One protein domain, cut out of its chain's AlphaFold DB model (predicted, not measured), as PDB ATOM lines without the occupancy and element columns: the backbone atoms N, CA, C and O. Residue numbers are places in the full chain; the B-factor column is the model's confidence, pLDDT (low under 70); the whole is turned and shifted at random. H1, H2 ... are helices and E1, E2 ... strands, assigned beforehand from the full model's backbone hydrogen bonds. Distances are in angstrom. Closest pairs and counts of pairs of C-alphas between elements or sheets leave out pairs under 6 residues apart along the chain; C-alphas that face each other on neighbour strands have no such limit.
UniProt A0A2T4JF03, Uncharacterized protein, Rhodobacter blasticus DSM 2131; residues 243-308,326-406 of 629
ATOM      1  N   ASP A 243      88.390  42.953  58.423       80.12
ATOM      2  CA  ASP A 243      89.149  43.311  57.209       80.12
ATOM      3  C   ASP A 243      90.521  43.937  57.515       80.12
ATOM      4  O   ASP A 243      91.408  43.945  56.662       80.12
ATOM      5  N   ALA A 244      90.719  44.454  58.731       81.75
ATOM      6  CA  ALA A 244      92.011  44.946  59.201       81.75
ATOM      7  C   ALA A 244      92.858  43.849  59.875       81.75
ATOM      8  O   ALA A 244      93.972  44.131  60.324       81.75
ATOM      9  N   SER A 245      92.359  42.608  59.958       85.75
ATOM     10  CA  SER A 245      93.116  41.476  60.489       85.75
ATOM     11  C   SER A 245      94.371  41.256  59.637       85.75
ATOM     12  O   SER A 245      94.275  41.043  58.421       85.75
ATOM     13  N   PRO A 246      95.572  41.253  60.243       85.19
ATOM     14  CA  PRO A 246      96.801  41.020  59.497       85.19
ATOM     15  C   PRO A 246      96.861  39.603  58.903       85.19
ATOM     16  O   PRO A 246      97.626  39.367  57.968       85.19
ATOM     17  N   HIS A 247      96.056  38.666  59.418       87.81
ATOM     18  CA  HIS A 247      95.911  37.308  58.889       87.81
ATOM     19  C   HIS A 247      95.195  37.321  57.534       87.81
ATOM     20  O   HIS A 247      95.671  36.699  56.585       87.81
ATOM     21  N   LEU A 248      94.110  38.097  57.408       85.06
ATOM     22  CA  LEU A 248      93.392  38.263  56.139       85.06
ATOM     23  C   LEU A 248      94.174  39.072  55.117       85.06
ATOM     24  O   LEU A 248      94.217  38.692  53.948       85.06
ATOM     25  N   LEU A 249      94.834  40.147  55.548       82.38
ATOM     26  CA  LEU A 249      95.663  40.951  54.651       82.38
ATOM     27  C   LEU A 249      96.769  40.107  54.008       82.38
ATOM     28  O   LEU A 249      96.964  40.203  52.797       82.38
ATOM     29  N   ARG A 250      97.418  39.234  54.792       80.06
ATOM     30  CA  ARG A 250      98.433  38.292  54.301       80.06
ATOM     31  C   ARG A 250      97.842  37.234  53.373       80.06
ATOM     32  O   ARG A 250      98.424  36.963  52.330       80.06
ATOM     33  N   ALA A 251      96.686  36.657  53.705       77.56
ATOM     34  CA  ALA A 251      96.014  35.712  52.810       77.56
ATOM     35  C   ALA A 251      95.692  36.345  51.442       77.56
ATOM     36  O   ALA A 251      95.772  35.678  50.412       77.56
ATOM     37  N   GLY A 252      95.390  37.646  51.423       63.28
ATOM     38  CA  GLY A 252      95.180  38.407  50.197       63.28
ATOM     39  C   GLY A 252      96.448  38.788  49.439       63.28
ATOM     40  O   GLY A 252      96.340  39.173  48.278       63.28
ATOM     41  N   GLU A 253      97.638  38.761  50.047       67.62
ATOM     42  CA  GLU A 253      98.901  39.058  49.346       67.62
ATOM     43  C   GLU A 253      99.269  37.956  48.334       67.62
ATOM     44  O   GLU A 253     100.049  38.211  47.421       67.62
ATOM     45  N   GLY A 254      98.647  36.773  48.433       58.34
ATOM     46  CA  GLY A 254      98.865  35.659  47.511       58.34
ATOM     47  C   GLY A 254     100.240  34.998  47.675       58.34
ATOM     48  O   GLY A 254     100.983  35.273  48.614       58.34
ATOM     49  N   ILE A 255     100.570  34.072  46.769       59.28
ATOM     50  CA  ILE A 255     101.904  33.450  46.684       59.28
ATOM     51  C   ILE A 255     102.429  33.657  45.265       59.28
ATOM     52  O   ILE A 255     101.993  32.968  44.343       59.28
ATOM     53  N   GLY A 256     103.377  34.579  45.097       65.25
ATOM     54  CA  GLY A 256     103.870  34.965  43.772       65.25
ATOM     55  C   GLY A 256     102.763  35.591  42.918       65.25
ATOM     56  O   GLY A 256     101.900  36.285  43.443       65.25
ATOM     57  N   ASP A 257     102.769  35.304  41.617       74.50
ATOM     58  CA  ASP A 257     101.891  35.964  40.635       74.50
ATOM     59  C   ASP A 257     100.574  35.208  40.347       74.50
ATOM     60  O   ASP A 257      99.932  35.456  39.328       74.50
ATOM     61  N   ARG A 258     100.173  34.237  41.182       85.00
ATOM     62  CA  ARG A 258      98.924  33.474  40.965       85.00
ATOM     63  C   ARG A 258      97.718  34.143  41.649       85.00
ATOM     64  O   ARG A 258      97.897  34.718  42.726       85.00
ATOM     65  N   PRO A 259      96.487  33.954  41.132       86.50
ATOM     66  CA  PRO A 259      95.284  34.442  41.797       86.50
ATOM     67  C   PRO A 259      95.078  33.789  43.169       86.50
ATOM     68  O   PRO A 259      95.446  32.626  43.407       86.50
ATOM     69  N   VAL A 260      94.447  34.542  44.069       89.50
ATOM     70  CA  VAL A 260      94.007  34.075  45.387       89.50
ATOM     71  C   VAL A 260      92.751  33.224  45.210       89.50
ATOM     72  O   VAL A 260      91.711  33.717  44.780       89.50
ATOM     73  N   LYS A 261      92.826  31.943  45.565       90.81
ATOM     74  CA  LYS A 261      91.718  30.991  45.489       90.81
ATOM     75  C   LYS A 261      90.817  31.113  46.708       90.81
ATOM     76  O   LYS A 261      91.235  30.796  47.824       90.81
ATOM     77  N   VAL A 262      89.579  31.538  46.485       91.25
ATOM     78  CA  VAL A 262      88.604  31.822  47.542       91.25
ATOM     79  C   VAL A 262      87.373  30.944  47.376       91.25
ATOM     80  O   VAL A 262      86.815  30.881  46.287       91.25
ATOM     81  N   ALA A 263      86.892  30.331  48.455       90.06
ATOM     82  CA  ALA A 263      85.543  29.766  48.497       90.06
ATOM     83  C   ALA A 263      84.632  30.608  49.398       90.06
ATOM     84  O   ALA A 263      85.014  30.990  50.506       90.06
ATOM     85  N   LEU A 264      83.418  30.880  48.922       88.00
ATOM     86  CA  LEU A 264      82.375  31.585  49.666       88.00
ATOM     87  C   LEU A 264      81.244  30.604  49.979       88.00
ATOM     88  O   LEU A 264      80.767  29.899  49.088       88.00
ATOM     89  N   VAL A 265      80.836  30.546  51.242       83.50
ATOM     90  CA  VAL A 265      79.926  29.521  51.760       83.50
ATOM     91  C   VAL A 265      78.809  30.155  52.581       83.50
ATOM     92  O   VAL A 265      79.042  31.097  53.334       83.50
ATOM     93  N   GLY A 266      77.587  29.633  52.455       79.31
ATOM     94  CA  GLY A 266      76.464  30.040  53.308       79.31
ATOM     95  C   GLY A 266      75.929  31.450  53.040       79.31
ATOM     96  O   GLY A 266      75.300  32.024  53.913       79.31
ATOM     97  N   GLY A 267      76.170  32.010  51.849       78.56
ATOM     98  CA  GLY A 267      75.787  33.392  51.518       78.56
ATOM     99  C   GLY A 267      76.882  34.430  51.781       78.56
ATOM    100  O   GLY A 267      76.706  35.599  51.426       78.56
ATOM    101  N   ALA A 268      78.036  33.986  52.296       86.25
ATOM    102  CA  ALA A 268      79.185  34.834  52.563       86.25
ATOM    103  C   ALA A 268      79.615  35.668  51.351       86.25
ATOM    104  O   ALA A 268      79.566  35.242  50.194       86.25
ATOM    105  N   LYS A 269      80.118  36.866  51.648       87.94
ATOM    106  CA  LYS A 269      80.694  37.783  50.667       87.94
ATOM    107  C   LYS A 269      82.207  37.811  50.798       87.94
ATOM    108  O   LYS A 269      82.759  37.540  51.863       87.94
ATOM    109  N   LEU A 270      82.867  38.179  49.704       88.06
ATOM    110  CA  LEU A 270      84.298  38.434  49.722       88.06
ATOM    111  C   LEU A 270      84.598  39.602  50.690       88.06
ATOM    112  O   LEU A 270      83.951  40.646  50.557       88.06
ATOM    113  N   PRO A 271      85.547  39.456  51.635       88.44
ATOM    114  CA  PRO A 271      85.912  40.530  52.552       88.44
ATOM    115  C   PRO A 271      86.471  41.736  51.788       88.44
ATOM    116  O   PRO A 271      87.133  41.578  50.755       88.44
ATOM    117  N   ALA A 272      86.238  42.947  52.294       87.00
ATOM    118  CA  ALA A 272      86.671  44.174  51.627       87.00
ATOM    119  C   ALA A 272      88.200  44.247  51.480       87.00
ATOM    120  O   ALA A 272      88.694  44.852  50.528       87.00
ATOM    121  N   ALA A 273      88.950  43.563  52.352       83.56
ATOM    122  CA  ALA A 273      90.405  43.409  52.257       83.56
ATOM    123  C   ALA A 273      90.905  42.822  50.914       83.56
ATOM    124  O   ALA A 273      92.073  43.009  50.553       83.56
ATOM    125  N   PHE A 274      90.034  42.127  50.172       85.44
ATOM    126  CA  PHE A 274      90.329  41.492  48.883       85.44
ATOM    127  C   PHE A 274      89.779  42.283  47.685       85.44
ATOM    128  O   PHE A 274      89.954  41.865  46.540       85.44
ATOM    129  N   ALA A 275      89.132  43.432  47.909       83.94
ATOM    130  CA  ALA A 275      88.641  44.276  46.828       83.94
ATOM    131  C   ALA A 275      89.798  44.744  45.925       83.94
ATOM    132  O   ALA A 275      90.814  45.245  46.403       83.94
ATOM    133  N   GLY A 276      89.640  44.578  44.608       81.88
ATOM    134  CA  GLY A 276      90.658  44.954  43.620       81.88
ATOM    135  C   GLY A 276      91.873  44.020  43.546       81.88
ATOM    136  O   GLY A 276      92.803  44.324  42.802       81.88
ATOM    137  N   ARG A 277      91.878  42.900  44.283       84.44
ATOM    138  CA  ARG A 277      92.903  41.854  44.166       84.44
ATOM    139  C   ARG A 277      92.527  40.829  43.095       84.44
ATOM    140  O   ARG A 277      91.347  40.661  42.784       84.44
ATOM    141  N   ASP A 278      93.528  40.134  42.560       88.69
ATOM    142  CA  ASP A 278      93.311  39.023  41.631       88.69
ATOM    143  C   ASP A 278      92.809  37.789  42.396       88.69
ATOM    144  O   ASP A 278      93.549  37.161  43.161       88.69
ATOM    145  N   VAL A 279      91.515  37.497  42.257       90.56
ATOM    146  CA  VAL A 279      90.792  36.498  43.051       90.56
ATOM    147  C   VAL A 279      90.074  35.516  42.134       90.56
ATOM    148  O   VAL A 279      89.237  35.897  41.317       90.56
ATOM    149  N   GLU A 280      90.338  34.230  42.341       90.94
ATOM    150  CA  GLU A 280      89.610  33.121  41.731       90.94
ATOM    151  C   GLU A 280      88.560  32.610  42.727       90.94
ATOM    152  O   GLU A 280      88.894  31.966  43.726       90.94
ATOM    153  N   ILE A 281      87.277  32.900  42.476       88.44
ATOM    154  CA  ILE A 281      86.178  32.392  43.311       88.44
ATOM    155  C   ILE A 281      85.823  30.972  42.871       88.44
ATOM    156  O   ILE A 281      85.269  30.758  41.792       88.44
ATOM    157  N   ILE A 282      86.082  30.009  43.747       84.38
ATOM    158  CA  ILE A 282      85.737  28.604  43.568       84.38
ATOM    159  C   ILE A 282      84.361  28.379  44.189       84.38
ATOM    160  O   ILE A 282      84.193  28.475  45.403       84.38
ATOM    161  N   GLN A 283      83.374  28.105  43.334       73.06
ATOM    162  CA  GLN A 283      82.007  27.771  43.727       73.06
ATOM    163  C   GLN A 283      81.922  26.273  44.030       73.06
ATOM    164  O   GLN A 283      82.076  25.463  43.115       73.06
ATOM    165  N   PRO A 284      81.697  25.869  45.284       65.00
ATOM    166  CA  PRO A 284      81.553  24.459  45.609       65.00
ATOM    167  C   PRO A 284      80.156  23.951  45.231       65.00
ATOM    168  O   PRO A 284      79.188  24.710  45.248       65.00
ATOM    169  N   ASP A 285      80.032  22.669  44.891       56.06
ATOM    170  CA  ASP A 285      78.730  22.022  44.685       56.06
ATOM    171  C   ASP A 285      78.157  21.597  46.051       56.06
ATOM    172  O   ASP A 285      78.611  20.626  46.654       56.06
ATOM    173  N   TRP A 286      77.200  22.369  46.579       59.00
ATOM    174  CA  TRP A 286      76.618  22.189  47.921       59.00
ATOM    175  C   TRP A 286      75.293  21.410  47.906       59.00
ATOM    176  O   TRP A 286      74.383  21.706  48.682       59.00
ATOM    177  N   SER A 287      75.129  20.438  47.010       44.94
ATOM    178  CA  SER A 287      73.826  19.799  46.774       44.94
ATOM    179  C   SER A 287      73.313  18.853  47.876       44.94
ATOM    180  O   SER A 287      72.164  18.421  47.779       44.94
ATOM    181  N   ALA A 288      74.053  18.585  48.964       43.97
ATOM    182  CA  ALA A 288      73.475  17.880  50.123       43.97
ATOM    183  C   ALA A 288      74.219  18.046  51.460       43.97
ATOM    184  O   ALA A 288      73.567  18.048  52.503       43.97
ATOM    185  N   GLU A 289      75.545  18.198  51.473       46.81
ATOM    186  CA  GLU A 289      76.336  18.241  52.711       46.81
ATOM    187  C   GLU A 289      77.528  19.190  52.555       46.81
ATOM    188  O   GLU A 289      78.122  19.300  51.482       46.81
ATOM    189  N   TRP A 290      77.860  19.908  53.628       55.09
ATOM    190  CA  TRP A 290      78.950  20.874  53.648       55.09
ATOM    191  C   TRP A 290      80.324  20.192  53.476       55.09
ATOM    192  O   TRP A 290      80.967  19.860  54.469       55.09
ATOM    193  N   GLY A 291      80.792  20.015  52.234       48.56
ATOM    194  CA  GLY A 291      82.194  19.685  51.939       48.56
ATOM    195  C   GLY A 291      82.500  18.271  51.424       48.56
ATOM    196  O   GLY A 291      83.454  17.657  51.893       48.56
ATOM    197  N   GLN A 292      81.764  17.769  50.430       51.16
ATOM    198  CA  GLN A 292      82.167  16.592  49.639       51.16
ATOM    199  C   GLN A 292      82.387  17.011  48.171       51.16
ATOM    200  O   GLN A 292      81.525  16.839  47.317       51.16
ATOM    201  N   GLY A 293      83.542  17.617  47.879       53.38
ATOM    202  CA  GLY A 293      83.978  18.011  46.531       53.38
ATOM    203  C   GLY A 293      85.482  18.327  46.517       53.38
ATOM    204  O   GLY A 293      86.055  18.489  47.595       53.38
ATOM    205  N   PRO A 294      86.162  18.401  45.352       54.62
ATOM    206  CA  PRO A 294      87.614  18.585  45.279       54.62
ATOM    207  C   PRO A 294      88.008  20.042  45.582       54.62
ATOM    208  O   PRO A 294      88.462  20.778  44.710       54.62
ATOM    209  N   LEU A 295      87.809  20.476  46.824       67.44
ATOM    210  CA  LEU A 295      88.316  21.737  47.350       67.44
ATOM    211  C   LEU A 295      89.621  21.429  48.077       67.44
ATOM    212  O   LEU A 295      89.615  20.859  49.163       67.44
ATOM    213  N   ALA A 296      90.749  21.761  47.463       81.00
ATOM    214  CA  ALA A 296      92.057  21.619  48.084       81.00
ATOM    215  C   ALA A 296      92.956  22.788  47.681       81.00
ATOM    216  O   ALA A 296      92.900  23.276  46.550       81.00
ATOM    217  N   GLY A 297      93.806  23.224  48.611       86.81
ATOM    218  CA  GLY A 297      94.784  24.282  48.363       86.81
ATOM    219  C   GLY A 297      94.195  25.694  48.294       86.81
ATOM    220  O   GLY A 297      94.826  26.575  47.705       86.81
ATOM    221  N   LEU A 298      93.016  25.921  48.884       90.31
ATOM    222  CA  LEU A 298      92.394  27.247  48.958       90.31
ATOM    223  C   LEU A 298      93.242  28.215  49.804       90.31
ATOM    224  O   LEU A 298      93.830  27.816  50.814       90.31
ATOM    225  N   ASP A 299      93.303  29.483  49.379       91.50
ATOM    226  CA  ASP A 299      93.921  30.586  50.129       91.50
ATOM    227  C   ASP A 299      93.004  31.036  51.273       91.50
ATOM    228  O   ASP A 299      93.458  31.263  52.394       91.50
ATOM    229  N   LEU A 300      91.710  31.153  50.970       92.69
ATOM    230  CA  LEU A 300      90.691  31.676  51.866       92.69
ATOM    231  C   LEU A 300      89.385  30.899  51.700       92.69
ATOM    232  O   LEU A 300      88.930  30.631  50.589       92.69
ATOM    233  N   ILE A 301      88.731  30.621  52.818       92.69
ATOM    234  CA  ILE A 301      87.331  30.217  52.863       92.69
ATOM    235  C   ILE A 301      86.601  31.212  53.753       92.69
ATOM    236  O   ILE A 301      87.036  31.461  54.874       92.69
ATOM    237  N   VAL A 302      85.482  31.755  53.278       91.62
ATOM    238  CA  VAL A 302      84.573  32.555  54.105       91.62
ATOM    239  C   VAL A 302      83.247  31.827  54.198       91.62
ATOM    240  O   VAL A 302      82.593  31.589  53.184       91.62
ATOM    241  N   ALA A 303      82.865  31.469  55.415       90.31
ATOM    242  CA  ALA A 303      81.601  30.836  55.736       90.31
ATOM    243  C   ALA A 303      80.731  31.792  56.554       90.31
ATOM    244  O   ALA A 303      81.181  32.359  57.549       90.31
ATOM    245  N   GLU A 304      79.482  31.964  56.138       88.88
ATOM    246  CA  GLU A 304      78.456  32.669  56.901       88.88
ATOM    247  C   GLU A 304      77.477  31.645  57.480       88.88
ATOM    248  O   GLU A 304      76.915  30.810  56.768       88.88
ATOM    249  N   LEU A 305      77.329  31.667  58.802       86.06
ATOM    250  CA  LEU A 305      76.362  30.859  59.525       86.06
ATOM    251  C   LEU A 305      75.009  31.573  59.491       86.06
ATOM    252  O   LEU A 305      74.886  32.691  59.991       86.06
ATOM    253  N   ASP A 306      73.995  30.903  58.943       75.81
ATOM    254  CA  ASP A 306      72.608  31.376  58.941       75.81
ATOM    255  C   ASP A 306      71.659  30.287  59.462       75.81
ATOM    256  O   ASP A 306      70.874  29.680  58.730       75.81
ATOM    257  N   THR A 307      71.765  29.962  60.756       65.94
ATOM    258  CA  THR A 307      70.893  28.950  61.373       65.94
ATOM    259  C   THR A 307      69.448  29.488  61.473       65.94
ATOM    260  O   THR A 307      69.208  30.507  62.124       65.94
ATOM    261  N   PRO A 308      68.416  28.836  60.904       58.59
ATOM    262  CA  PRO A 308      67.050  29.357  60.993       58.59
ATOM    263  C   PRO A 308      66.531  29.387  62.442       58.59
ATOM    264  O   PRO A 308      66.714  28.427  63.199       58.59
ATOM    265  N   ASP A 326      82.324  18.203  61.864       84.56
ATOM    266  CA  ASP A 326      82.717  17.590  60.583       84.56
ATOM    267  C   ASP A 326      82.786  18.609  59.439       84.56
ATOM    268  O   ASP A 326      83.682  18.565  58.593       84.56
ATOM    269  N   THR A 327      81.872  19.582  59.449       84.00
ATOM    270  CA  THR A 327      81.880  20.690  58.496       84.00
ATOM    271  C   THR A 327      83.134  21.540  58.656       84.00
ATOM    272  O   THR A 327      83.844  21.768  57.680       84.00
ATOM    273  N   LEU A 328      83.437  21.994  59.876       89.62
ATOM    274  CA  LEU A 328      84.619  22.821  60.140       89.62
ATOM    275  C   LEU A 328      85.910  22.074  59.794       89.62
ATOM    276  O   LEU A 328      86.807  22.658  59.185       89.62
ATOM    277  N   ARG A 329      85.979  20.772  60.096       90.81
ATOM    278  CA  ARG A 329      87.098  19.907  59.703       90.81
ATOM    279  C   ARG A 329      87.270  19.852  58.191       90.81
ATOM    280  O   ARG A 329      88.391  20.016  57.718       90.81
ATOM    281  N   SER A 330      86.187  19.659  57.438       87.38
ATOM    282  CA  SER A 330      86.240  19.625  55.972       87.38
ATOM    283  C   SER A 330      86.712  20.963  55.389       87.38
ATOM    284  O   SER A 330      87.624  20.995  54.561       87.38
ATOM    285  N   LEU A 331      86.186  22.087  55.896       89.81
ATOM    286  CA  LEU A 331      86.606  23.427  55.469       89.81
ATOM    287  C   LEU A 331      88.094  23.676  55.755       89.81
ATOM    288  O   LEU A 331      88.832  24.080  54.860       89.81
ATOM    289  N   ILE A 332      88.569  23.387  56.970       92.31
ATOM    290  CA  ILE A 332      89.994  23.515  57.313       92.31
ATOM    291  C   ILE A 332      90.838  22.549  56.462       92.31
ATOM    292  O   ILE A 332      91.917  22.903  55.985       92.31
ATOM    293  N   GLY A 333      90.344  21.340  56.199       91.00
ATOM    294  CA  GLY A 333      90.979  20.362  55.316       91.00
ATOM    295  C   GLY A 333      91.237  20.902  53.906       91.00
ATOM    296  O   GLY A 333      92.328  20.697  53.375       91.00
ATOM    297  N   ALA A 334      90.291  21.667  53.354       90.62
ATOM    298  CA  ALA A 334      90.363  22.248  52.011       90.62
ATOM    299  C   ALA A 334      91.366  23.409  51.859       90.62
ATOM    300  O   ALA A 334      91.788  23.737  50.741       90.62
ATOM    301  N   LEU A 335      91.772  24.036  52.964       91.88
ATOM    302  CA  LEU A 335      92.792  25.084  52.967       91.88
ATOM    303  C   LEU A 335      94.183  24.521  52.659       91.88
ATOM    304  O   LEU A 335      94.511  23.384  53.022       91.88
ATOM    305  N   ARG A 336      95.043  25.351  52.059       90.44
ATOM    306  CA  ARG A 336      96.476  25.037  51.958       90.44
ATOM    307  C   ARG A 336      97.092  24.767  53.329       90.44
ATOM    308  O   ARG A 336      96.650  25.302  54.344       90.44
ATOM    309  N   THR A 337      98.142  23.963  53.343       88.06
ATOM    310  CA  THR A 337      98.825  23.552  54.572       88.06
ATOM    311  C   THR A 337      99.773  24.607  55.133       88.06
ATOM    312  O   THR A 337     100.179  24.463  56.272       88.06
ATOM    313  N   ASP A 338     100.137  25.635  54.367       84.56
ATOM    314  CA  ASP A 338     101.208  26.601  54.649       84.56
ATOM    315  C   ASP A 338     100.710  28.053  54.811       84.56
ATOM    316  O   ASP A 338     101.436  29.005  54.536       84.56
ATOM    317  N   GLY A 339      99.469  28.246  55.272       85.75
ATOM    318  CA  GLY A 339      98.930  29.575  55.598       85.75
ATOM    319  C   GLY A 339      97.563  29.885  54.994       85.75
ATOM    320  O   GLY A 339      97.317  31.028  54.613       85.75
ATOM    321  N   GLY A 340      96.687  28.889  54.846       93.25
ATOM    322  CA  GLY A 340      95.310  29.115  54.398       93.25
ATOM    323  C   GLY A 340      94.444  29.641  55.537       93.25
ATOM    324  O   GLY A 340      94.705  29.332  56.699       93.25
ATOM    325  N   VAL A 341      93.407  30.420  55.226       95.00
ATOM    326  CA  VAL A 341      92.558  31.053  56.247       95.00
ATOM    327  C   VAL A 341      91.099  30.634  56.104       95.00
ATOM    328  O   VAL A 341      90.514  30.767  55.033       95.00
ATOM    329  N   LEU A 342      90.487  30.167  57.190       94.69
ATOM    330  CA  LEU A 342      89.038  30.002  57.300       94.69
ATOM    331  C   LEU A 342      88.485  31.142  58.148       94.69
ATOM    332  O   LEU A 342      88.898  31.316  59.290       94.69
ATOM    333  N   VAL A 343      87.512  31.864  57.607       94.75
ATOM    334  CA  VAL A 343      86.693  32.833  58.330       94.75
ATOM    335  C   VAL A 343      85.299  32.261  58.504       94.75
ATOM    336  O   VAL A 343      84.655  31.883  57.528       94.75
ATOM    337  N   VAL A 344      84.816  32.243  59.738       93.50
ATOM    338  CA  VAL A 344      83.443  31.895  60.088       93.50
ATOM    339  C   VAL A 344      82.777  33.135  60.671       93.50
ATOM    340  O   VAL A 344      83.170  33.627  61.724       93.50
ATOM    341  N   THR A 345      81.771  33.642  59.972       91.44
ATOM    342  CA  THR A 345      80.904  34.752  60.392       91.44
ATOM    343  C   THR A 345      79.516  34.219  60.719       91.44
ATOM    344  O   THR A 345      79.184  33.099  60.340       91.44
ATOM    345  N   ALA A 346      78.690  34.997  61.414       88.12
ATOM    346  CA  ALA A 346      77.314  34.612  61.706       88.12
ATOM    347  C   ALA A 346      76.344  35.778  61.510       88.12
ATOM    348  O   ALA A 346      76.647  36.908  61.893       88.12
ATOM    349  N   THR A 347      75.147  35.486  60.993       86.12
ATOM    350  CA  THR A 347      74.051  36.467  60.910       86.12
ATOM    351  C   THR A 347      73.488  36.808  62.294       86.12
ATOM    352  O   THR A 347      73.033  37.929  62.524       86.12
ATOM    353  N   ASP A 348      73.568  35.865  63.240       88.50
ATOM    354  CA  ASP A 348      73.208  36.030  64.652       88.50
ATOM    355  C   ASP A 348      74.342  35.505  65.564       88.50
ATOM    356  O   ASP A 348      74.259  34.388  66.090       88.50
ATOM    357  N   PRO A 349      75.433  36.279  65.762       90.06
ATOM    358  CA  PRO A 349      76.595  35.832  66.534       90.06
ATOM    359  C   PRO A 349      76.288  35.467  67.989       90.06
ATOM    360  O   PRO A 349      76.970  34.611  68.549       90.06
ATOM    361  N   ALA A 350      75.272  36.087  68.600       88.81
ATOM    362  CA  ALA A 350      74.843  35.792  69.970       88.81
ATOM    363  C   ALA A 350      74.263  34.378  70.112       88.81
ATOM    364  O   ALA A 350      74.276  33.818  71.204       88.81
ATOM    365  N   ARG A 351      73.777  33.797  69.010       87.56
ATOM    366  CA  ARG A 351      73.287  32.420  68.942       87.56
ATOM    367  C   ARG A 351      74.338  31.471  68.376       87.56
ATOM    368  O   ARG A 351      74.633  30.451  68.986       87.56
ATOM    369  N   ASP A 352      74.864  31.768  67.190       87.62
ATOM    370  CA  ASP A 352      75.683  30.803  66.444       87.62
ATOM    371  C   ASP A 352      77.114  30.699  66.989       87.62
ATOM    372  O   ASP A 352      77.764  29.667  66.829       87.62
ATOM    373  N   LEU A 353      77.582  31.733  67.691       90.69
ATOM    374  CA  LEU A 353      78.873  31.764  68.385       90.69
ATOM    375  C   LEU A 353      78.695  31.832  69.913       90.69
ATOM    376  O   LEU A 353      79.596  32.288  70.616       90.69
ATOM    377  N   ALA A 354      77.532  31.405  70.420       89.25
ATOM    378  CA  ALA A 354      77.303  31.218  71.850       89.25
ATOM    379  C   ALA A 354      78.241  30.144  72.425       89.25
ATOM    380  O   ALA A 354      78.689  29.255  71.703       89.25
ATOM    381  N   ALA A 355      78.501  30.189  73.732       89.69
ATOM    382  CA  ALA A 355      79.431  29.271  74.393       89.69
ATOM    383  C   ALA A 355      79.073  27.779  74.235       89.69
ATOM    384  O   ALA A 355      79.964  26.937  74.160       89.69
ATOM    385  N   ASP A 356      77.784  27.445  74.157       88.44
ATOM    386  CA  ASP A 356      77.287  26.080  73.961       88.44
ATOM    387  C   ASP A 356      77.118  25.695  72.480       88.44
ATOM    388  O   ASP A 356      76.682  24.579  72.176       88.44
ATOM    389  N   SER A 357      77.466  26.586  71.544       89.44
ATOM    390  CA  SER A 357      77.370  26.291  70.120       89.44
ATOM    391  C   SER A 357      78.457  25.290  69.697       89.44
ATOM    392  O   SER A 357      79.602  25.389  70.150       89.44
ATOM    393  N   PRO A 358      78.159  24.343  68.783       89.75
ATOM    394  CA  PRO A 358      79.160  23.390  68.295       89.75
ATOM    395  C   PRO A 358      80.390  24.062  67.674       89.75
ATOM    396  O   PRO A 358      81.506  23.563  67.794       89.75
ATOM    397  N   VAL A 359      80.190  25.214  67.025       91.94
ATOM    398  CA  VAL A 359      81.268  26.005  66.417       91.94
ATOM    399  C   VAL A 359      82.188  26.580  67.490       91.94
ATOM    400  O   VAL A 359      83.409  26.526  67.344       91.94
ATOM    401  N   MET A 360      81.620  27.101  68.581       93.19
ATOM    402  CA  MET A 360      82.407  27.663  69.673       93.19
ATOM    403  C   MET A 360      83.126  26.581  70.479       93.19
ATOM    404  O   MET A 360      84.295  26.761  70.803       93.19
ATOM    405  N   GLN A 361      82.486  25.435  70.734       93.50
ATOM    406  CA  GLN A 361      83.132  24.286  71.385       93.50
ATOM    407  C   GLN A 361      84.331  23.781  70.571       93.50
ATOM    408  O   GLN A 361      85.416  23.587  71.119       93.50
ATOM    409  N   PHE A 362      84.167  23.661  69.250       94.56
ATOM    410  CA  PHE A 362      85.257  23.306  68.342       94.56
ATOM    411  C   PHE A 362      86.406  24.327  68.393       94.56
ATOM    412  O   PHE A 362      87.576  23.957  68.502       94.56
ATOM    413  N   ALA A 363      86.080  25.624  68.347       95.75
ATOM    414  CA  ALA A 363      87.072  26.694  68.414       95.75
ATOM    415  C   ALA A 363      87.814  26.721  69.757       95.75
ATOM    416  O   ALA A 363      89.037  26.847  69.777       95.75
ATOM    417  N   GLN A 364      87.092  26.574  70.868       95.75
ATOM    418  CA  GLN A 364      87.652  26.580  72.217       95.75
ATOM    419  C   GLN A 364      88.601  25.399  72.432       95.75
ATOM    420  O   GLN A 364      89.694  25.581  72.967       95.75
ATOM    421  N   GLN A 365      88.237  24.203  71.959       95.00
ATOM    422  CA  GLN A 365      89.119  23.044  72.058       95.00
ATOM    423  C   GLN A 365      90.428  23.271  71.288       95.00
ATOM    424  O   GLN A 365      91.509  23.024  71.820       95.00
ATOM    425  N   ARG A 366      90.361  23.825  70.069       95.44
ATOM    426  CA  ARG A 366      91.571  24.165  69.302       95.44
ATOM    427  C   ARG A 366      92.375  25.299  69.921       95.44
ATOM    428  O   ARG A 366      93.593  25.253  69.839       95.44
ATOM    429  N   PHE A 367      91.730  26.266  70.569       96.44
ATOM    430  CA  PHE A 367      92.400  27.347  71.300       96.44
ATOM    431  C   PHE A 367      93.254  26.810  72.455       96.44
ATOM    432  O   PHE A 367      94.373  27.279  72.681       96.44
ATOM    433  N   ILE A 368      92.733  25.816  73.176       96.12
ATOM    434  CA  ILE A 368      93.433  25.137  74.269       96.12
ATOM    435  C   ILE A 368      94.591  24.300  73.715       96.12
ATOM    436  O   ILE A 368      95.726  24.447  74.160       96.12
ATOM    437  N   GLU A 369      94.316  23.472  72.707       95.94
ATOM    438  CA  GLU A 369      95.271  22.503  72.157       95.94
ATOM    439  C   GLU A 369      96.358  23.124  71.263       95.94
ATOM    440  O   GLU A 369      97.221  22.399  70.766       95.94
ATOM    441  N   VAL A 370      96.385  24.449  71.066       94.50
ATOM    442  CA  VAL A 370      97.502  25.100  70.358       94.50
ATOM    443  C   VAL A 370      98.852  24.719  70.994       94.50
ATOM    444  O   VAL A 370      99.780  24.409  70.256       94.50
ATOM    445  N   ASP A 371      98.943  24.584  72.323       94.38
ATOM    446  CA  ASP A 371     100.172  24.140  73.020       94.38
ATOM    447  C   ASP A 371     100.206  22.615  73.260       94.38
ATOM    448  O   ASP A 371     100.703  22.117  74.274       94.38
ATOM    449  N   HIS A 372      99.645  21.829  72.340       93.75
ATOM    450  CA  HIS A 372      99.589  20.368  72.441       93.75
ATOM    451  C   HIS A 372     100.950  19.695  72.696       93.75
ATOM    452  O   HIS A 372     101.003  18.628  73.318       93.75
ATOM    453  N   ARG A 373     102.057  20.278  72.215       90.12
ATOM    454  CA  ARG A 373     103.412  19.769  72.474       90.12
ATOM    455  C   ARG A 373     103.750  19.866  73.958       90.12
ATOM    456  O   ARG A 373     104.191  18.882  74.545       90.12
ATOM    457  N   GLU A 374     103.495  21.013  74.569       91.56
ATOM    458  CA  GLU A 374     103.716  21.275  75.985       91.56
ATOM    459  C   GLU A 374     102.768  20.475  76.875       91.56
ATOM    460  O   GLU A 374     103.203  19.931  77.892       91.56
ATOM    461  N   MET A 375     101.509  20.306  76.464       93.19
ATOM    462  CA  MET A 375     100.570  19.411  77.150       93.19
ATOM    463  C   MET A 375     101.149  17.992  77.263       93.19
ATOM    464  O   MET A 375     101.160  17.413  78.349       93.19
ATOM    465  N   ARG A 376     101.720  17.454  76.175       91.62
ATOM    466  CA  ARG A 376     102.327  16.111  76.152       91.62
ATOM    467  C   ARG A 376     103.607  15.976  76.983       91.62
ATOM    468  O   ARG A 376     103.973  14.852  77.317       91.62
ATOM    469  N   VAL A 377     104.275  17.075  77.354       89.06
ATOM    470  CA  VAL A 377     105.452  17.029  78.250       89.06
ATOM    471  C   VAL A 377     105.059  16.545  79.647       89.06
ATOM    472  O   VAL A 377     105.782  15.750  80.247       89.06
ATOM    473  N   HIS A 378     103.918  17.005  80.168       88.88
ATOM    474  CA  HIS A 378     103.437  16.645  81.506       88.88
ATOM    475  C   HIS A 378     102.309  15.607  81.497       88.88
ATOM    476  O   HIS A 378     102.129  14.905  82.492       88.88
ATOM    477  N   PHE A 379     101.600  15.467  80.377       92.75
ATOM    478  CA  PHE A 379     100.483  14.544  80.196       92.75
ATOM    479  C   PHE A 379     100.673  13.733  78.903       92.75
ATOM    480  O   PHE A 379     100.018  14.008  77.900       92.75
ATOM    481  N   PRO A 380     101.579  12.741  78.879       92.69
ATOM    482  CA  PRO A 380     101.952  12.038  77.646       92.69
ATOM    483  C   PRO A 380     100.784  11.308  76.965       92.69
ATOM    484  O   PRO A 380     100.772  11.194  75.742       92.69
ATOM    485  N   ASP A 381      99.788  10.873  77.740       94.88
ATOM    486  CA  ASP A 381      98.617  10.134  77.251       94.88
ATOM    487  C   ASP A 381      97.429  11.043  76.885       94.88
ATOM    488  O   ASP A 381      96.339  10.551  76.582       94.88
ATOM    489  N   VAL A 382      97.600  12.372  76.936       94.44
ATOM    490  CA  VAL A 382      96.520  13.307  76.605       94.44
ATOM    491  C   VAL A 382      96.107  13.146  75.140       94.44
ATOM    492  O   VAL A 382      96.934  13.174  74.221       94.44
ATOM    493  N   ALA A 383      94.805  12.972  74.918       94.12
ATOM    494  CA  ALA A 383      94.239  12.964  73.580       94.12
ATOM    495  C   ALA A 383      94.337  14.379  72.999       94.12
ATOM    496  O   ALA A 383      93.812  15.326  73.576       94.12
ATOM    497  N   ILE A 384      95.022  14.503  71.865       93.69
ATOM    498  CA  ILE A 384      95.155  15.750  71.112       93.69
ATOM    499  C   ILE A 384      94.562  15.506  69.740       93.69
ATOM    500  O   ILE A 384      94.874  14.506  69.090       93.69
ATOM    501  N   ASP A 385      93.754  16.448  69.293       92.94
ATOM    502  CA  ASP A 385      93.226  16.435  67.948       92.94
ATOM    503  C   ASP A 385      94.308  16.699  66.908       92.94
ATOM    504  O   ASP A 385      95.101  17.633  67.028       92.94
ATOM    505  N   GLU A 386      94.306  15.912  65.837       91.88
ATOM    506  CA  GLU A 386      95.267  16.059  64.749       91.88
ATOM    507  C   GLU A 386      95.253  17.471  64.142       91.88
ATOM    508  O   GLU A 386      96.309  17.993  63.774       91.88
ATOM    509  N   LEU A 387      94.092  18.137  64.106       92.75
ATOM    510  CA  LEU A 387      93.999  19.500  63.589       92.75
ATOM    511  C   LEU A 387      94.771  20.513  64.431       92.75
ATOM    512  O   LEU A 387      95.239  21.491  63.863       92.75
ATOM    513  N   ALA A 388      94.956  20.302  65.737       93.00
ATOM    514  CA  ALA A 388      95.706  21.239  66.578       93.00
ATOM    515  C   ALA A 388      97.154  21.440  66.088       93.00
ATOM    516  O   ALA A 388      97.696  22.543  66.176       93.00
ATOM    517  N   THR A 389      97.741  20.408  65.473       92.44
ATOM    518  CA  THR A 389      99.080  20.451  64.852       92.44
ATOM    519  C   THR A 389      99.122  21.256  63.544       92.44
ATOM    520  O   THR A 389     100.191  21.525  62.999       92.44
ATOM    521  N   GLN A 390      97.957  21.654  63.028       94.19
ATOM    522  CA  GLN A 390      97.777  22.381  61.770       94.19
ATOM    523  C   GLN A 390      97.140  23.762  61.974       94.19
ATOM    524  O   GLN A 390      96.803  24.419  60.992       94.19
ATOM    525  N   ILE A 391      96.941  24.209  63.218       95.00
ATOM    526  CA  ILE A 391      96.407  25.539  63.524       95.00
ATOM    527  C   ILE A 391      97.535  26.415  64.053       95.00
ATOM    528  O   ILE A 391      97.945  26.282  65.201       95.00
ATOM    529  N   HIS A 392      97.996  27.352  63.223       93.75
ATOM    530  CA  HIS A 392      98.972  28.367  63.632       93.75
ATOM    531  C   HIS A 392      98.366  29.341  64.635       93.75
ATOM    532  O   HIS A 392      99.024  29.815  65.559       93.75
ATOM    533  N   THR A 393      97.100  29.694  64.404       94.94
ATOM    534  CA  THR A 393      96.412  30.692  65.211       94.94
ATOM    535  C   THR A 393      94.909  30.674  65.026       94.94
ATOM    536  O   THR A 393      94.392  30.319  63.961       94.94
ATOM    537  N   ILE A 394      94.230  31.087  66.093       96.19
ATOM    538  CA  ILE A 394      92.798  31.344  66.134       96.19
ATOM    539  C   ILE A 394      92.600  32.792  66.560       96.19
ATOM    540  O   ILE A 394      93.121  33.200  67.597       96.19
ATOM    541  N   GLU A 395      91.836  33.555  65.785       95.50
ATOM    542  CA  GLU A 395      91.402  34.913  66.121       95.50
ATOM    543  C   GLU A 395      89.882  34.932  66.325       95.50
ATOM    544  O   GLU A 395      89.116  34.330  65.570       95.50
ATOM    545  N   ARG A 396      89.437  35.633  67.365       94.06
ATOM    546  CA  ARG A 396      88.033  35.770  67.744       94.06
ATOM    547  C   ARG A 396      87.692  37.245  67.926       94.06
ATOM    548  O   ARG A 396      88.234  37.885  68.822       94.06
ATOM    549  N   THR A 397      86.764  37.767  67.125       93.38
ATOM    550  CA  THR A 397      86.090  39.073  67.340       93.38
ATOM    551  C   THR A 397      84.740  38.836  68.037       93.38
ATOM    552  O   THR A 397      84.528  37.733  68.513       93.38
ATOM    553  N   PRO A 398      83.797  39.789  68.163       90.75
ATOM    554  CA  PRO A 398      82.440  39.478  68.621       90.75
ATOM    555  C   PRO A 398      81.619  38.719  67.571       90.75
ATOM    556  O   PRO A 398      80.798  37.877  67.904       90.75
ATOM    557  N   ASP A 399      81.854  38.967  66.290       89.69
ATOM    558  CA  ASP A 399      81.018  38.534  65.163       89.69
ATOM    559  C   ASP A 399      81.656  37.478  64.255       89.69
ATOM    560  O   ASP A 399      80.966  36.908  63.409       89.69
ATOM    561  N   ALA A 400      82.939  37.177  64.451       92.19
ATOM    562  CA  ALA A 400      83.658  36.215  63.634       92.19
ATOM    563  C   ALA A 400      84.645  35.356  64.434       92.19
ATOM    564  O   ALA A 400      85.086  35.710  65.535       92.19
ATOM    565  N   LEU A 401      84.989  34.223  63.830       94.06
ATOM    566  CA  LEU A 401      86.083  33.322  64.170       94.06
ATOM    567  C   LEU A 401      86.977  33.174  62.943       94.06
ATOM    568  O   LEU A 401      86.485  33.017  61.827       94.06
ATOM    569  N   LEU A 402      88.283  33.181  63.150       95.12
ATOM    570  CA  LEU A 402      89.266  33.002  62.097       95.12
ATOM    571  C   LEU A 402      90.254  31.918  62.516       95.12
ATOM    572  O   LEU A 402      90.792  31.961  63.618       95.12
ATOM    573  N   PHE A 403      90.495  30.960  61.627       96.19
ATOM    574  CA  PHE A 403      91.500  29.912  61.784       96.19
ATOM    575  C   PHE A 403      92.546  30.077  60.691       96.19
ATOM    576  O   PHE A 403      92.206  30.066  59.506       96.19
ATOM    577  N   VAL A 404      93.817  30.186  61.068       95.19
ATOM    578  CA  VAL A 404      94.920  30.118  60.106       95.19
ATOM    579  C   VAL A 404      95.538  28.735  60.170       95.19
ATOM    580  O   VAL A 404      96.102  28.333  61.191       95.19
ATOM    581  N   LYS A 405      95.452  28.025  59.049       94.75
ATOM    582  CA  LYS A 405      96.047  26.710  58.878       94.75
ATOM    583  C   LYS A 405      97.504  26.842  58.463       94.75
ATOM    584  O   LYS A 405      97.793  27.270  57.345       94.75
ATOM    585  N   ALA A 406      98.405  26.455  59.353       92.25
ATOM    586  CA  ALA A 406      99.825  26.276  59.072       92.25
ATOM    587  C   ALA A 406     100.402  25.238  60.050       92.25
ATOM    588  O   ALA A 406      99.749  24.948  61.056       92.25
TER     589      ALA A 406
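Overview. This is residues 243 to 308 and 326 to 406 of the 629 residues of an uncharacterized protein of Rhodobacter blasticus DSM 2131 (UniProt A0A2T4JF03). A twisted sheet of six strands makes the core, with H2 and H4 over one face and H1 over the other. H5 lies out from the sheet, its centre 24.4 A from the mean of the C-alphas. The printed part has 147 residues with six named helices and six named strands, in the order H1 E1 E2 E3 H2 E4 H3 H4 H5 H6 E5 E6. The sheet is mixed, in the order E2 E1 E3 E4 E6 E5, and the class is mixed, helices and strands. The whole is compact, with a radius of gyration of the C-alphas of 15.5 A and spans of 49 by 40 by 31 A.

Along the chain. H1, residues 246 to 253, begins at C-alpha 246 (96.801, 41.020, 59.497). E1, residues 260 to 265, E2, 279 to 282, and E3, 300 to 305, follow. H2 is residues 326 to 334, 12.4 A long, and E4 is 340 to 346, 20.2 A. H3, residues 349 to 352, precedes H4, 358 to 369, 16.6 A long. H5 is residues 372 to 378 and H6 is 386 to 390. E5, residues 391 to 396, and E6, 400 to 405, form a hairpin; E6 is 16.3 A long and ends at C-alpha 405 (96.047, 26.710, 58.878).

Arrangement. E2 and E1 are parallel, with N 280 and O 260 at 2.8 A. E1 and E3 are parallel, with N 265 and O 302 at 2.8 A. E3 and E4 are parallel, with N 303 and O 343 at 2.8 A. E4 and E6 are antiparallel, with N 344 and O 401 at 2.8 A. E6 and E5 are antiparallel, with N 402 and O 395 at 2.8 A. H2 and H4 on one face and H1 on the other give three layers, helices on both faces of a sheet. H1 has a height over the sheet of 7.8 A; its closest C-alphas to E4 are those of Ala 251 and Val 341, 6.7 A. H2 runs along the strands over E4, at 21 degrees on the local plane and a height over the sheet of 9.3 A. H4 has a height over the sheet of 9.5 A and runs slantwise to the strands, at 47 degrees to E6 on the local plane. H3 and H6 only graze the sheet. H4, with residues 366 to 369 alone, and H6 only just touch, with 3 pairs of C-alphas within 8 A; the closest, of Glu 369 and Ala 388, are 5.7 A apart. H5 is not on the sheet. Each O i to N i+4 pair is within hydrogen-bond range in H1, H2 and H4; H5 has 2 of 3, H6 0 of 1 but 2 of 2 O i to N i+3 pairs, and H3 is too short for an i+4 pair.

Size, cuts and confidence. The C-alphas farthest apart, of Gly 276 and Asp 381, are 49.1 A apart. Residues 309 to 325 are not printed, and C-alphas 308 and 326 are 19.6 A apart across the cut. The links E1 to E2 and E2 to E3 are long. The mean pLDDT of the printed part is 85.4; residues 252 to 256, 284 to 295 and 307 to 308 are under 70.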